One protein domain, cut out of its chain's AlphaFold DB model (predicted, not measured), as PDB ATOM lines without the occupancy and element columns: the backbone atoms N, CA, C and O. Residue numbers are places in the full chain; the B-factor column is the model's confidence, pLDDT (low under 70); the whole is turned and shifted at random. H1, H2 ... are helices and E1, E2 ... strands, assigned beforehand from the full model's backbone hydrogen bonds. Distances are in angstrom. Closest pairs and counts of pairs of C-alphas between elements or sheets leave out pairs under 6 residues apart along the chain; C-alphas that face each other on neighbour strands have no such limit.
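What this domain is: This is residues 24 to 95 and 112 to 128 of the 131 residues of an uncharacterized protein of Pseudoclavibacter chungangensis (UniProt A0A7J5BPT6). Picture one broad, twisted wall of six antiparallel strands, with the short helix H1 just grazing it near E3 and E1. After the cut, the last stretch, residues 112 to 128, loops away from this wall, so that residues 114 to 119 stick out, and comes back beside E6. The printed part has 89 residues; along the chain come E1, E2, H1, E3, E4, E5, E6 and H2, and the sheet's order is E2, E1, E3, E4, E5, E6. The class is mixed, helices and strands, and the whole is compact, with a radius of gyration of the C-alphas of 13.1 A and spans of 32 by 29 by 23 A.

How they stand to each other: Start with E1, residues 26 to 30, and E2, residues 34 to 36, an antiparallel hairpin; look for N 36 and O 28, 2.9 A apart and within hydrogen-bond range. H1, residues 41 to 48, is on the sheet but only grazes it, with its residues 44 to 48. E3, residues 59 to 64, is the antiparallel neighbour of E1, with N 27 and O 63 at 2.9 A. E2, H1 and E3 make a split strand-helix-strand unit, two strands running the same way with E1 between them in the sheet; its crossover is right-handed. The closest C-alphas of H1 and E3 are those of Val 48 and Met 60, 7.3 A apart. From E3 a meander, each strand the antiparallel neighbour of the one before, goes on through E4, residues 69 to 77, E5, residues 80 to 89, and E6, residues 92 to 95. Check N 62 and O 71 at 2.8 A, N 72 and O 84 at 2.8 A, and N 87 and O 93 at 2.9 A. E2 and E6 are the edge strands. The sheet is twisted, its C-alphas lying up to 4.2 A off the best plane. H2, residues 117 to 120, is not on the sheet and is apart from H1. Every O i to N i+4 pair of H1 is within hydrogen-bond range; H2 is too short for such a pair.

Where its parts are: Find C-alpha 26 at (281.888, 238.743, 226.704), where E1 begins. H1 runs 10.6 A and E3 16.8 A. E4 runs 25.7 A, and E5, the longest strand, 27.8 A from C-alpha 80 at (306.967, 235.607, 229.310). H2 ends at C-alpha 120, (295.857, 227.868, 218.886).

The domain as a whole: The two C-alphas farthest apart are those of Ala 78 and Lys 90, 34.9 A. Residues 96 to 111 are not printed, and C-alphas 95 and 112 are 12.9 A apart across the cut. Of the links printed whole, H1 to E3 is short and the others are tight. Mean pLDDT of the printed part is 91.1; residues 55 to 57 are under 70.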
ATOM      1  N   ARG A  24     281.294 240.614 221.084       95.69
ATOM      2  CA  ARG A  24     280.298 241.090 222.058       95.69
ATOM      3  C   ARG A  24     279.884 239.947 222.975       95.69
ATOM      4  O   ARG A  24     280.284 238.810 222.746       95.69
ATOM      5  N   ASP A  25     279.080 240.273 223.984       95.06
ATOM      6  CA  ASP A  25     278.537 239.310 224.949       95.06
ATOM      7  C   ASP A  25     279.647 238.537 225.684       95.06
ATOM      8  O   ASP A  25     279.539 237.346 225.979       95.06
ATOM      9  N   LEU A  26     280.738 239.252 225.970       96.62
ATOM     10  CA  LEU A  26     281.888 238.743 226.704       96.62
ATOM     11  C   LEU A  26     281.793 239.097 228.194       96.62
ATOM     12  O   LEU A  26     281.114 240.049 228.590       96.62
ATOM     13  N   ASP A  27     282.519 238.340 229.006       96.56
ATOM     14  CA  ASP A  27     282.936 238.725 230.354       96.56
ATOM     15  C   ASP A  27     284.463 238.869 230.337       96.56
ATOM     16  O   ASP A  27     285.197 237.877 230.285       96.56
ATOM     17  N   VAL A  28     284.941 240.115 230.251       97.19
ATOM     18  CA  VAL A  28     286.369 240.434 230.167       97.19
ATOM     19  C   VAL A  28     286.794 241.184 231.412       97.19
ATOM     20  O   VAL A  28     286.259 242.251 231.710       97.19
ATOM     21  N   ARG A  29     287.825 240.681 232.088       95.75
ATOM     22  CA  ARG A  29     288.391 241.308 233.286       95.75
ATOM     23  C   ARG A  29     289.887 241.512 233.122       95.75
ATOM     24  O   ARG A  29     290.615 240.543 232.928       95.75
ATOM     25  N   VAL A  30     290.341 242.757 233.252       94.12
ATOM     26  CA  VAL A  30     291.761 243.134 233.211       94.12
ATOM     27  C   VAL A  30     292.194 243.524 234.619       94.12
ATOM     28  O   VAL A  30     292.059 244.683 235.018       94.12
ATOM     29  N   GLY A  31     292.665 242.554 235.404       89.38
ATOM     30  CA  GLY A  31     293.048 242.754 236.801       89.38
ATOM     31  C   GLY A  31     291.968 243.503 237.594       89.38
ATOM     32  O   GLY A  31     290.816 243.078 237.660       89.38
ATOM     33  N   THR A  32     292.352 244.641 238.175       87.44
ATOM     34  CA  THR A  32     291.454 245.629 238.805       87.44
ATOM     35  C   THR A  32     291.252 246.887 237.948       87.44
ATOM     36  O   THR A  32     290.661 247.862 238.409       87.44
ATOM     37  N   LEU A  33     291.782 246.894 236.722       89.31
ATOM     38  CA  LEU A  33     291.860 248.066 235.853       89.31
ATOM     39  C   LEU A  33     290.577 248.285 235.050       89.31
ATOM     40  O   LEU A  33     290.187 249.433 234.836       89.31
ATOM     41  N   ALA A  34     289.951 247.204 234.575       93.62
ATOM     42  CA  ALA A  34     288.763 247.284 233.738       93.62
ATOM     43  C   ALA A  34     287.931 245.997 233.754       93.62
ATOM     44  O   ALA A  34     288.462 244.890 233.871       93.62
ATOM     45  N   GLU A  35     286.632 246.181 233.538       96.19
ATOM     46  CA  GLU A  35     285.671 245.148 233.155       96.19
ATOM     47  C   GLU A  35     285.034 245.579 231.830       96.19
ATOM     48  O   GLU A  35     284.646 246.742 231.679       96.19
ATOM     49  N   LEU A  36     284.968 244.676 230.849       96.62
ATOM     50  CA  LEU A  36     284.470 244.965 229.502       96.62
ATOM     51  C   LEU A  36     283.510 243.867 229.049       96.62
ATOM     52  O   LEU A  36     283.653 242.702 229.411       96.62
ATOM     53  N   THR A  37     282.568 244.239 228.186       97.12
ATOM     54  CA  THR A  37     281.627 243.300 227.550       97.12
ATOM     55  C   THR A  37     281.859 243.143 226.050       97.12
ATOM     56  O   THR A  37     281.172 242.364 225.385       97.12
ATOM     57  N   THR A  38     282.825 243.884 225.502       96.50
ATOM     58  CA  THR A  38     283.186 243.867 224.086       96.50
ATOM     59  C   THR A  38     284.693 243.976 223.907       96.50
ATOM     60  O   THR A  38     285.344 244.709 224.652       96.50
ATOM     61  N   LEU A  39     285.223 243.326 222.873       97.50
ATOM     62  CA  LEU A  39     286.612 243.459 222.441       97.50
ATOM     63  C   LEU A  39     286.676 243.570 220.920       97.50
ATOM     64  O   LEU A  39     286.082 242.769 220.202       97.50
ATOM     65  N   ASP A  40     287.434 244.543 220.440       97.31
ATOM     66  CA  ASP A  40     288.049 244.497 219.118       97.31
ATOM     67  C   ASP A  40     289.558 244.271 219.275       97.31
ATOM     68  O   ASP A  40     290.074 244.173 220.396       97.31
ATOM     69  N   ARG A  41     290.263 244.139 218.148       96.75
ATOM     70  CA  ARG A  41     291.696 243.843 218.157       96.75
ATOM     71  C   ARG A  41     292.517 244.959 218.807       96.75
ATOM     72  O   ARG A  41     293.410 244.667 219.589       96.75
ATOM     73  N   GLU A  42     292.186 246.219 218.534       96.75
ATOM     74  CA  GLU A  42     292.916 247.374 219.069       96.75
ATOM     75  C   GLU A  42     292.775 247.467 220.595       96.75
ATOM     76  O   GLU A  42     293.755 247.690 221.308       96.75
ATOM     77  N   LEU A  43     291.566 247.243 221.114       96.94
ATOM     78  CA  LEU A  43     291.306 247.247 222.548       96.94
ATOM     79  C   LEU A  43     291.995 246.072 223.248       96.94
ATOM     80  O   LEU A  43     292.499 246.246 224.358       96.94
ATOM     81  N   LEU A  44     292.028 244.898 222.611       97.75
ATOM     82  CA  LEU A  44     292.767 243.739 223.106       97.75
ATOM     83  C   LEU A  44     294.265 244.050 223.222       97.75
ATOM     84  O   LEU A  44     294.813 243.926 224.318       97.75
ATOM     85  N   ASP A  45     294.889 244.512 222.136       97.62
ATOM     86  CA  ASP A  45     296.316 244.860 222.104       97.62
ATOM     87  C   ASP A  45     296.643 245.894 223.202       97.62
ATOM     88  O   ASP A  45     297.549 245.701 224.014       97.62
ATOM     89  N   HIS A  46     295.825 246.948 223.319       96.56
ATOM     90  CA  HIS A  46     295.981 247.996 224.334       96.56
ATOM     91  C   HIS A  46     295.944 247.477 225.777       96.56
ATOM     92  O   HIS A  46     296.655 248.006 226.640       96.56
ATOM     93  N   TRP A  47     295.093 246.495 226.081       96.50
ATOM     94  CA  TRP A  47     295.004 245.947 227.435       96.50
ATOM     95  C   TRP A  47     296.109 244.944 227.735       96.50
ATOM     96  O   TRP A  47     296.654 244.990 228.840       96.50
ATOM     97  N   VAL A  48     296.490 244.105 226.770       95.38
ATOM     98  CA  VAL A  48     297.621 243.178 226.920       95.38
ATOM     99  C   VAL A  48     298.918 243.953 227.182       95.38
ATOM    100  O   VAL A  48     299.641 243.646 228.134       95.38
ATOM    101  N   ASP A  49     299.133 245.058 226.463       94.00
ATOM    102  CA  ASP A  49     300.266 245.974 226.648       94.00
ATOM    103  C   ASP A  49     300.342 246.611 228.036       94.00
ATOM    104  O   ASP A  49     301.360 247.213 228.396       94.00
ATOM    105  N   ARG A  50     299.279 246.524 228.838       92.25
ATOM    106  CA  ARG A  50     299.209 247.081 230.193       92.25
ATOM    107  C   ARG A  50     299.388 246.043 231.281       92.25
ATOM    108  O   ARG A  50     299.505 246.450 232.426       92.25
ATOM    109  N   ILE A  51     299.485 244.761 230.942       90.69
ATOM    110  CA  ILE A  51     299.737 243.698 231.913       90.69
ATOM    111  C   ILE A  51     301.197 243.784 232.382       90.69
ATOM    112  O   ILE A  51     302.150 243.576 231.616       90.69
ATOM    113  N   ARG A  52     301.397 244.126 233.654       88.12
ATOM    114  CA  ARG A  52     302.699 244.275 234.313       88.12
ATOM    115  C   ARG A  52     302.971 243.128 235.273       88.12
ATOM    116  O   ARG A  52     302.080 242.568 235.904       88.12
ATOM    117  N   LEU A  53     304.260 242.845 235.440       85.00
ATOM    118  CA  LEU A  53     304.734 241.938 236.474       85.00
ATOM    119  C   LEU A  53     304.562 242.645 237.821       85.00
ATOM    120  O   LEU A  53     305.263 243.616 238.110       85.00
ATOM    121  N   SER A  54     303.609 242.193 238.631       78.62
ATOM    122  CA  SER A  54     303.294 242.795 239.926       78.62
ATOM    123  C   SER A  54     303.024 241.710 240.968       78.62
ATOM    124  O   SER A  54     302.605 240.613 240.629       78.62
ATOM    125  N   HIS A  55     303.232 242.008 242.256       66.88
ATOM    126  CA  HIS A  55     302.994 241.045 243.349       66.88
ATOM    127  C   HIS A  55     301.519 240.608 243.490       66.88
ATOM    128  O   HIS A  55     301.230 239.695 244.257       66.88
ATOM    129  N   GLY A  56     300.591 241.271 242.789       65.19
ATOM    130  CA  GLY A  56     299.180 240.888 242.715       65.19
ATOM    131  C   GLY A  56     298.797 240.152 241.427       65.19
ATOM    132  O   GLY A  56     297.619 239.844 241.284       65.19
ATOM    133  N   ASN A  57     299.768 239.910 240.529       64.94
ATOM    134  CA  ASN A  57     299.642 239.376 239.169       64.94
ATOM    135  C   ASN A  57     298.528 240.061 238.372       64.94
ATOM    136  O   ASN A  57     297.375 239.640 238.398       64.94
ATOM    137  N   GLU A  58     298.863 241.131 237.647       84.00
ATOM    138  CA  GLU A  58     297.933 241.653 236.645       84.00
ATOM    139  C   GLU A  58     297.663 240.556 235.608       84.00
ATOM    140  O   GLU A  58     298.581 239.883 235.135       84.00
ATOM    141  N   PHE A  59     296.390 240.358 235.295       92.44
ATOM    142  CA  PHE A  59     295.915 239.310 234.406       92.44
ATOM    143  C   PHE A  59     294.857 239.881 233.470       92.44
ATOM    144  O   PHE A  59     294.233 240.903 233.769       92.44
ATOM    145  N   MET A  60     294.594 239.176 232.381       96.69
ATOM    146  CA  MET A  60     293.405 239.376 231.567       96.69
ATOM    147  C   MET A  60     292.674 238.047 231.435       96.69
ATOM    148  O   MET A  60     293.281 237.059 231.042       96.69
ATOM    149  N   VAL A  61     291.385 238.028 231.766       96.56
ATOM    150  CA  VAL A  61     290.476 236.908 231.492       96.56
ATOM    151  C   VAL A  61     289.505 237.355 230.413       96.56
ATOM    152  O   VAL A  61     288.931 238.436 230.529       96.56
ATOM    153  N   VAL A  62     289.310 236.521 229.397       97.88
ATOM    154  CA  VAL A  62     288.292 236.677 228.357       97.88
ATOM    155  C   VAL A  62     287.408 235.437 228.396       97.88
ATOM    156  O   VAL A  62     287.884 234.336 228.133       97.88
ATOM    157  N   ALA A  63     286.130 235.601 228.731       96.44
ATOM    158  CA  ALA A  63     285.177 234.499 228.822       96.44
ATOM    159  C   ALA A  63     283.937 234.738 227.952       96.44
ATOM    160  O   ALA A  63     283.482 235.875 227.784       96.44
ATOM    161  N   ARG A  64     283.364 233.648 227.427       92.62
ATOM    162  CA  ARG A  64     282.035 233.662 226.794       92.62
ATOM    163  C   ARG A  64     280.975 233.533 227.885       92.62
ATOM    164  O   ARG A  64     281.077 232.672 228.767       92.62
ATOM    165  N   GLN A  65     279.951 234.384 227.851       87.19
ATOM    166  CA  GLN A  65     278.905 234.364 228.874       87.19
ATOM    167  C   GLN A  65     278.147 233.027 228.879       87.19
ATOM    168  O   GLN A  65     277.621 232.584 227.865       87.19
ATOM    169  N   GLY A  66     278.053 232.391 230.051       80.31
ATOM    170  CA  GLY A  66     277.216 231.204 230.271       80.31
ATOM    171  C   GLY A  66     277.799 229.859 229.819       80.31
ATOM    172  O   GLY A  66     277.235 228.824 230.169       80.31
ATOM    173  N   GLU A  67     278.931 229.848 229.114       73.81
ATOM    174  CA  GLU A  67     279.550 228.619 228.582       73.81
ATOM    175  C   GLU A  67     280.660 228.080 229.501       73.81
ATOM    176  O   GLU A  67     280.978 226.890 229.498       73.81
ATOM    177  N   GLY A  68     281.222 228.955 230.344       85.00
ATOM    178  CA  GLY A  68     282.372 228.660 231.205       85.00
ATOM    179  C   GLY A  68     283.651 228.336 230.434       85.00
ATOM    180  O   GLY A  68     284.608 227.828 231.017       85.00
ATOM    181  N   GLU A  69     283.652 228.631 229.137       93.12
ATOM    182  CA  GLU A  69     284.841 228.707 228.309       93.12
ATOM    183  C   GLU A  69     285.520 230.054 228.530       93.12
ATOM    184  O   GLU A  69     284.869 231.107 228.546       93.12
ATOM    185  N   PHE A  70     286.836 230.020 228.690       95.75
ATOM    186  CA  PHE A  70     287.641 231.224 228.808       95.75
ATOM    187  C   PHE A  70     289.049 230.989 228.291       95.75
ATOM    188  O   PHE A  70     289.548 229.862 228.265       95.75
ATOM    189  N   ILE A  71     289.709 232.085 227.968       97.31
ATOM    190  CA  ILE A  71     291.151 232.147 227.827       97.31
ATOM    191  C   ILE A  71     291.659 233.279 228.718       97.31
ATOM    192  O   ILE A  71     291.041 234.341 228.817       97.31
ATOM    193  N   GLN A  72     292.744 233.032 229.436       96.50
ATOM    194  CA  GLN A  72     293.343 234.023 230.316       96.50
ATOM    195  C   GLN A  72     294.849 234.072 230.153       96.50
ATOM    196  O   GLN A  72     295.470 233.100 229.736       96.50
ATOM    197  N   CYS A  73     295.427 235.205 230.521       96.06
ATOM    198  CA  CYS A  73     296.866 235.368 230.595       96.06
ATOM    199  C   CYS A  73     297.266 236.178 231.825       96.06
ATOM    200  O   CYS A  73     296.498 237.006 232.322       96.06
ATOM    201  N   TYR A  74     298.489 235.964 232.290       92.94
ATOM    202  CA  TYR A  74     299.151 236.824 233.262       92.94
ATOM    203  C   TYR A  74     300.654 236.793 233.019       92.94
ATOM    204  O   TYR A  74     301.203 235.840 232.462       92.94
ATOM    205  N   ARG A  75     301.330 237.870 233.411       91.88
ATOM    206  CA  ARG A  75     302.774 237.964 233.224       91.88
ATOM    207  C   ARG A  75     303.489 237.133 234.288       91.88
ATOM    208  O   ARG A  75     303.322 237.406 235.475       91.88
ATOM    209  N   ASN A  76     304.292 236.165 233.858       87.44
ATOM    210  CA  ASN A  76     305.034 235.270 234.747       87.44
ATOM    211  C   ASN A  76     306.437 235.830 235.052       87.44
ATOM    212  O   ASN A  76     306.861 235.904 236.207       87.44
ATOM    213  N   ALA A  77     307.123 236.351 234.037       86.19
ATOM    214  CA  ALA A  77     308.398 237.039 234.158       86.19
ATOM    215  C   ALA A  77     308.475 238.245 233.209       86.19
ATOM    216  O   ALA A  77     307.535 238.604 232.503       86.19
ATOM    217  N   ALA A  78     309.620 238.929 233.190       82.62
ATOM    218  CA  ALA A  78     309.802 240.114 232.350       82.62
ATOM    219  C   ALA A  78     309.607 239.841 230.845       82.62
ATOM    220  O   ALA A  78     309.280 240.771 230.114       82.62
ATOM    221  N   GLY A  79     309.800 238.598 230.396       85.75
ATOM    222  CA  GLY A  79     309.741 238.212 228.984       85.75
ATOM    223  C   GLY A  79     308.897 236.973 228.716       85.75
ATOM    224  O   GLY A  79     309.176 236.278 227.748       85.75
ATOM    225  N   ASP A  80     307.946 236.648 229.592       91.75
ATOM    226  CA  ASP A  80     306.967 235.607 229.310       91.75
ATOM    227  C   ASP A  80     305.627 235.842 230.021       91.75
ATOM    228  O   ASP A  80     305.495 236.582 231.006       91.75
ATOM    229  N   PHE A  81     304.617 235.195 229.464       94.38
ATOM    230  CA  PHE A  81     303.264 235.127 229.969       94.38
ATOM    231  C   PHE A  81     302.855 233.670 230.048       94.38
ATOM    232  O   PHE A  81     303.088 232.904 229.112       94.38
ATOM    233  N   ASP A  82     302.167 233.326 231.121       94.44
ATOM    234  CA  ASP A  82     301.378 232.110 231.126       94.44
ATOM    235  C   ASP A  82     300.029 232.418 230.486       94.44
ATOM    236  O   ASP A  82     299.404 233.448 230.766       94.44
ATOM    237  N   VAL A  83     299.590 231.517 229.614       96.44
ATOM    238  CA  VAL A  83     298.284 231.549 228.966       96.44
ATOM    239  C   VAL A  83     297.557 230.263 229.312       96.44
ATOM    240  O   VAL A  83     298.077 229.169 229.103       96.44
ATOM    241  N   GLU A  84     296.337 230.386 229.817       95.62
ATOM    242  CA  GLU A  84     295.500 229.254 230.189       95.62
ATOM    243  C   GLU A  84     294.186 229.285 229.415       95.62
ATOM    244  O   GLU A  84     293.555 230.331 229.272       95.62
ATOM    245  N   TRP A  85     293.747 228.120 228.946       95.12
ATOM    246  CA  TRP A  85     292.510 227.940 228.193       95.12
ATOM    247  C   TRP A  85     291.607 226.927 228.901       95.12
ATOM    248  O   TRP A  85     291.968 225.757 229.053       95.12
ATOM    249  N   GLY A  86     290.430 227.385 229.336       93.81
ATOM    250  CA  GLY A  86     289.335 226.560 229.840       93.81
ATOM    251  C   GLY A  86     288.321 226.209 228.745       93.81
ATOM    252  O   GLY A  86     287.716 227.102 228.157       93.81
ATOM    253  N   GLU A  87     288.087 224.918 228.501       88.06
ATOM    254  CA  GLU A  87     287.174 224.398 227.457       88.06
ATOM    255  C   GLU A  87     285.771 224.032 228.004       88.06
ATOM    256  O   GLU A  87     285.149 223.063 227.563       88.06
ATOM    257  N   GLY A  88     285.277 224.758 229.014       82.44
ATOM    258  CA  GLY A  88     283.913 224.602 229.540       82.44
ATOM    259  C   GLY A  88     283.813 223.946 230.924       82.44
ATOM    260  O   GLY A  88     284.805 223.704 231.609       82.44
ATOM    261  N   LEU A  89     282.576 223.683 231.372       74.81
ATOM    262  CA  LEU A  89     282.276 223.413 232.791       74.81
ATOM    263  C   LEU A  89     282.181 221.931 233.200       74.81
ATOM    264  O   LEU A  89     282.259 221.647 234.399       74.81
ATOM    265  N   LYS A  90     281.938 220.975 232.282       79.44
ATOM    266  CA  LYS A  90     281.635 219.569 232.653       79.44
ATOM    267  C   LYS A  90     282.073 218.515 231.611       79.44
ATOM    268  O   LYS A  90     281.355 218.314 230.634       79.44
ATOM    269  N   PRO A  91     283.145 217.738 231.874       80.56
ATOM    270  CA  PRO A  91     284.166 218.004 232.888       80.56
ATOM    271  C   PRO A  91     284.975 219.246 232.492       80.56
ATOM    272  O   PRO A  91     285.197 219.443 231.297       80.56
ATOM    273  N   PRO A  92     285.429 220.063 233.453       79.69
ATOM    274  CA  PRO A  92     286.292 221.176 233.121       79.69
ATOM    275  C   PRO A  92     287.627 220.656 232.589       79.69
ATOM    276  O   PRO A  92     288.205 219.710 233.134       79.69
ATOM    277  N   ARG A  93     288.090 221.253 231.493       88.06
ATOM    278  CA  ARG A  93     289.378 220.947 230.871       88.06
ATOM    279  C   ARG A  93     290.168 222.231 230.778       88.06
ATOM    280  O   ARG A  93     289.647 223.230 230.294       88.06
ATOM    281  N   TYR A  94     291.406 222.163 231.241       90.62
ATOM    282  CA  TYR A  94     292.326 223.284 231.246       90.62
ATOM    283  C   TYR A  94     293.603 222.878 230.543       90.62
ATOM    284  O   TYR A  94     294.124 221.778 230.772       90.62
ATOM    285  N   ARG A  95     294.112 223.777 229.716       93.94
ATOM    286  CA  ARG A  95     295.436 223.666 229.115       93.94
ATOM    287  C   ARG A  95     296.199 224.947 229.371       93.94
ATOM    288  O   ARG A  95     295.588 226.006 229.478       93.94
ATOM    289  N   TRP A 112     291.375 232.589 219.841       97.31
ATOM    290  CA  TRP A 112     290.304 232.009 220.648       97.31
ATOM    291  C   TRP A 112     288.948 232.695 220.436       97.31
ATOM    292  O   TRP A 112     287.922 232.018 220.313       97.31
ATOM    293  N   LEU A 113     288.925 234.028 220.331       96.94
ATOM    294  CA  LEU A 113     287.704 234.783 220.032       96.94
ATOM    295  C   LEU A 113     287.134 234.433 218.648       96.94
ATOM    296  O   LEU A 113     285.924 234.221 218.531       96.94
ATOM    297  N   GLU A 114     287.997 234.299 217.639       96.19
ATOM    298  CA  GLU A 114     287.643 233.924 216.259       96.19
ATOM    299  C   GLU A 114     287.320 232.428 216.083       96.19
ATOM    300  O   GLU A 114     286.827 232.019 215.032       96.19
ATOM    301  N   GLY A 115     287.594 231.592 217.089       94.75
ATOM    302  CA  GLY A 115     287.495 230.136 216.955       94.75
ATOM    303  C   GLY A 115     288.553 229.541 216.016       94.75
ATOM    304  O   GLY A 115     288.359 228.451 215.474       94.75
ATOM    305  N   ASP A 116     289.677 230.234 215.816       96.19
ATOM    306  CA  ASP A 116     290.808 229.780 215.008       96.19
ATOM    307  C   ASP A 116     291.670 228.774 215.786       96.19
ATOM    308  O   ASP A 116     292.768 229.058 216.277       96.19
ATOM    309  N   VAL A 117     291.150 227.551 215.877       91.31
ATOM    310  CA  VAL A 117     291.824 226.423 216.531       91.31
ATOM    311  C   VAL A 117     293.161 226.100 215.860       91.31
ATOM    312  O   VAL A 117     294.093 225.688 216.540       91.31
ATOM    313  N   ALA A 118     293.308 226.341 214.552       93.75
ATOM    314  CA  ALA A 118     294.562 226.083 213.852       93.75
ATOM    315  C   ALA A 118     295.689 227.005 214.340       93.75
ATOM    316  O   ALA A 118     296.839 226.576 214.431       93.75
ATOM    317  N   THR A 119     295.378 228.261 214.673       92.75
ATOM    318  CA  THR A 119     296.349 229.155 215.314       92.75
ATOM    319  C   THR A 119     296.670 228.715 216.733       92.75
ATOM    320  O   THR A 119     297.848 228.649 217.078       92.75
ATOM    321  N   LEU A 120     295.659 228.343 217.517       94.06
ATOM    322  CA  LEU A 120     295.857 227.868 218.886       94.06
ATOM    323  C   LEU A 120     296.729 226.602 218.923       94.06
ATOM    324  O   LEU A 120     297.700 226.557 219.670       94.06
ATOM    325  N   ASP A 121     296.465 225.615 218.067       92.19
ATOM    326  CA  ASP A 121     297.183 224.330 218.020       92.19
ATOM    327  C   ASP A 121     298.661 224.447 217.597       92.19
ATOM    328  O   ASP A 121     299.413 223.477 217.707       92.19
ATOM    329  N   ARG A 122     299.114 225.619 217.126       93.69
ATOM    330  CA  ARG A 122     300.544 225.874 216.872       93.69
ATOM    331  C   ARG A 122     301.359 226.050 218.154       93.69
ATOM    332  O   ARG A 122     302.585 225.976 218.085       93.69
ATOM    333  N   HIS A 123     300.705 226.277 219.289       93.62
ATOM    334  CA  HIS A 123     301.363 226.405 220.584       93.62
ATOM    335  C   HIS A 123     301.461 225.059 221.304       93.62
ATOM    336  O   HIS A 123     300.596 224.190 221.190       93.62
ATOM    337  N   GLU A 124     302.529 224.894 222.082       93.69
ATOM    338  CA  GLU A 124     302.724 223.713 222.918       93.69
ATOM    339  C   GLU A 124     301.849 223.805 224.174       93.69
ATOM    340  O   GLU A 124     302.249 224.343 225.205       93.69
ATOM    341  N   TRP A 125     300.632 223.267 224.080       95.44
ATOM    342  CA  TRP A 125     299.708 223.178 225.206       95.44
ATOM    343  C   TRP A 125     300.014 221.968 226.094       95.44
ATOM    344  O   TRP A 125     299.954 220.817 225.656       95.44
ATOM    345  N   GLY A 126     300.281 222.227 227.370       92.75
ATOM    346  CA  GLY A 126     300.417 221.223 228.418       92.75
ATOM    347  C   GLY A 126     299.199 221.168 229.348       92.75
ATOM    348  O   GLY A 126     298.311 222.022 229.280       92.75
ATOM    349  N   PRO A 127     299.135 220.170 230.247       89.56
ATOM    350  CA  PRO A 127     298.189 220.209 231.354       89.56
ATOM    351  C   PRO A 127     298.476 221.428 232.239       89.56
ATOM    352  O   PRO A 127     299.639 221.760 232.474       89.56
ATOM    353  N   LEU A 128     297.423 222.050 232.775       82.25
ATOM    354  CA  LEU A 128     297.582 223.064 233.815       82.25
ATOM    355  C   LEU A 128     298.293 222.428 235.020       82.25
ATOM    356  O   LEU A 128     297.793 221.456 235.595       82.25
TER     357      LEU A 128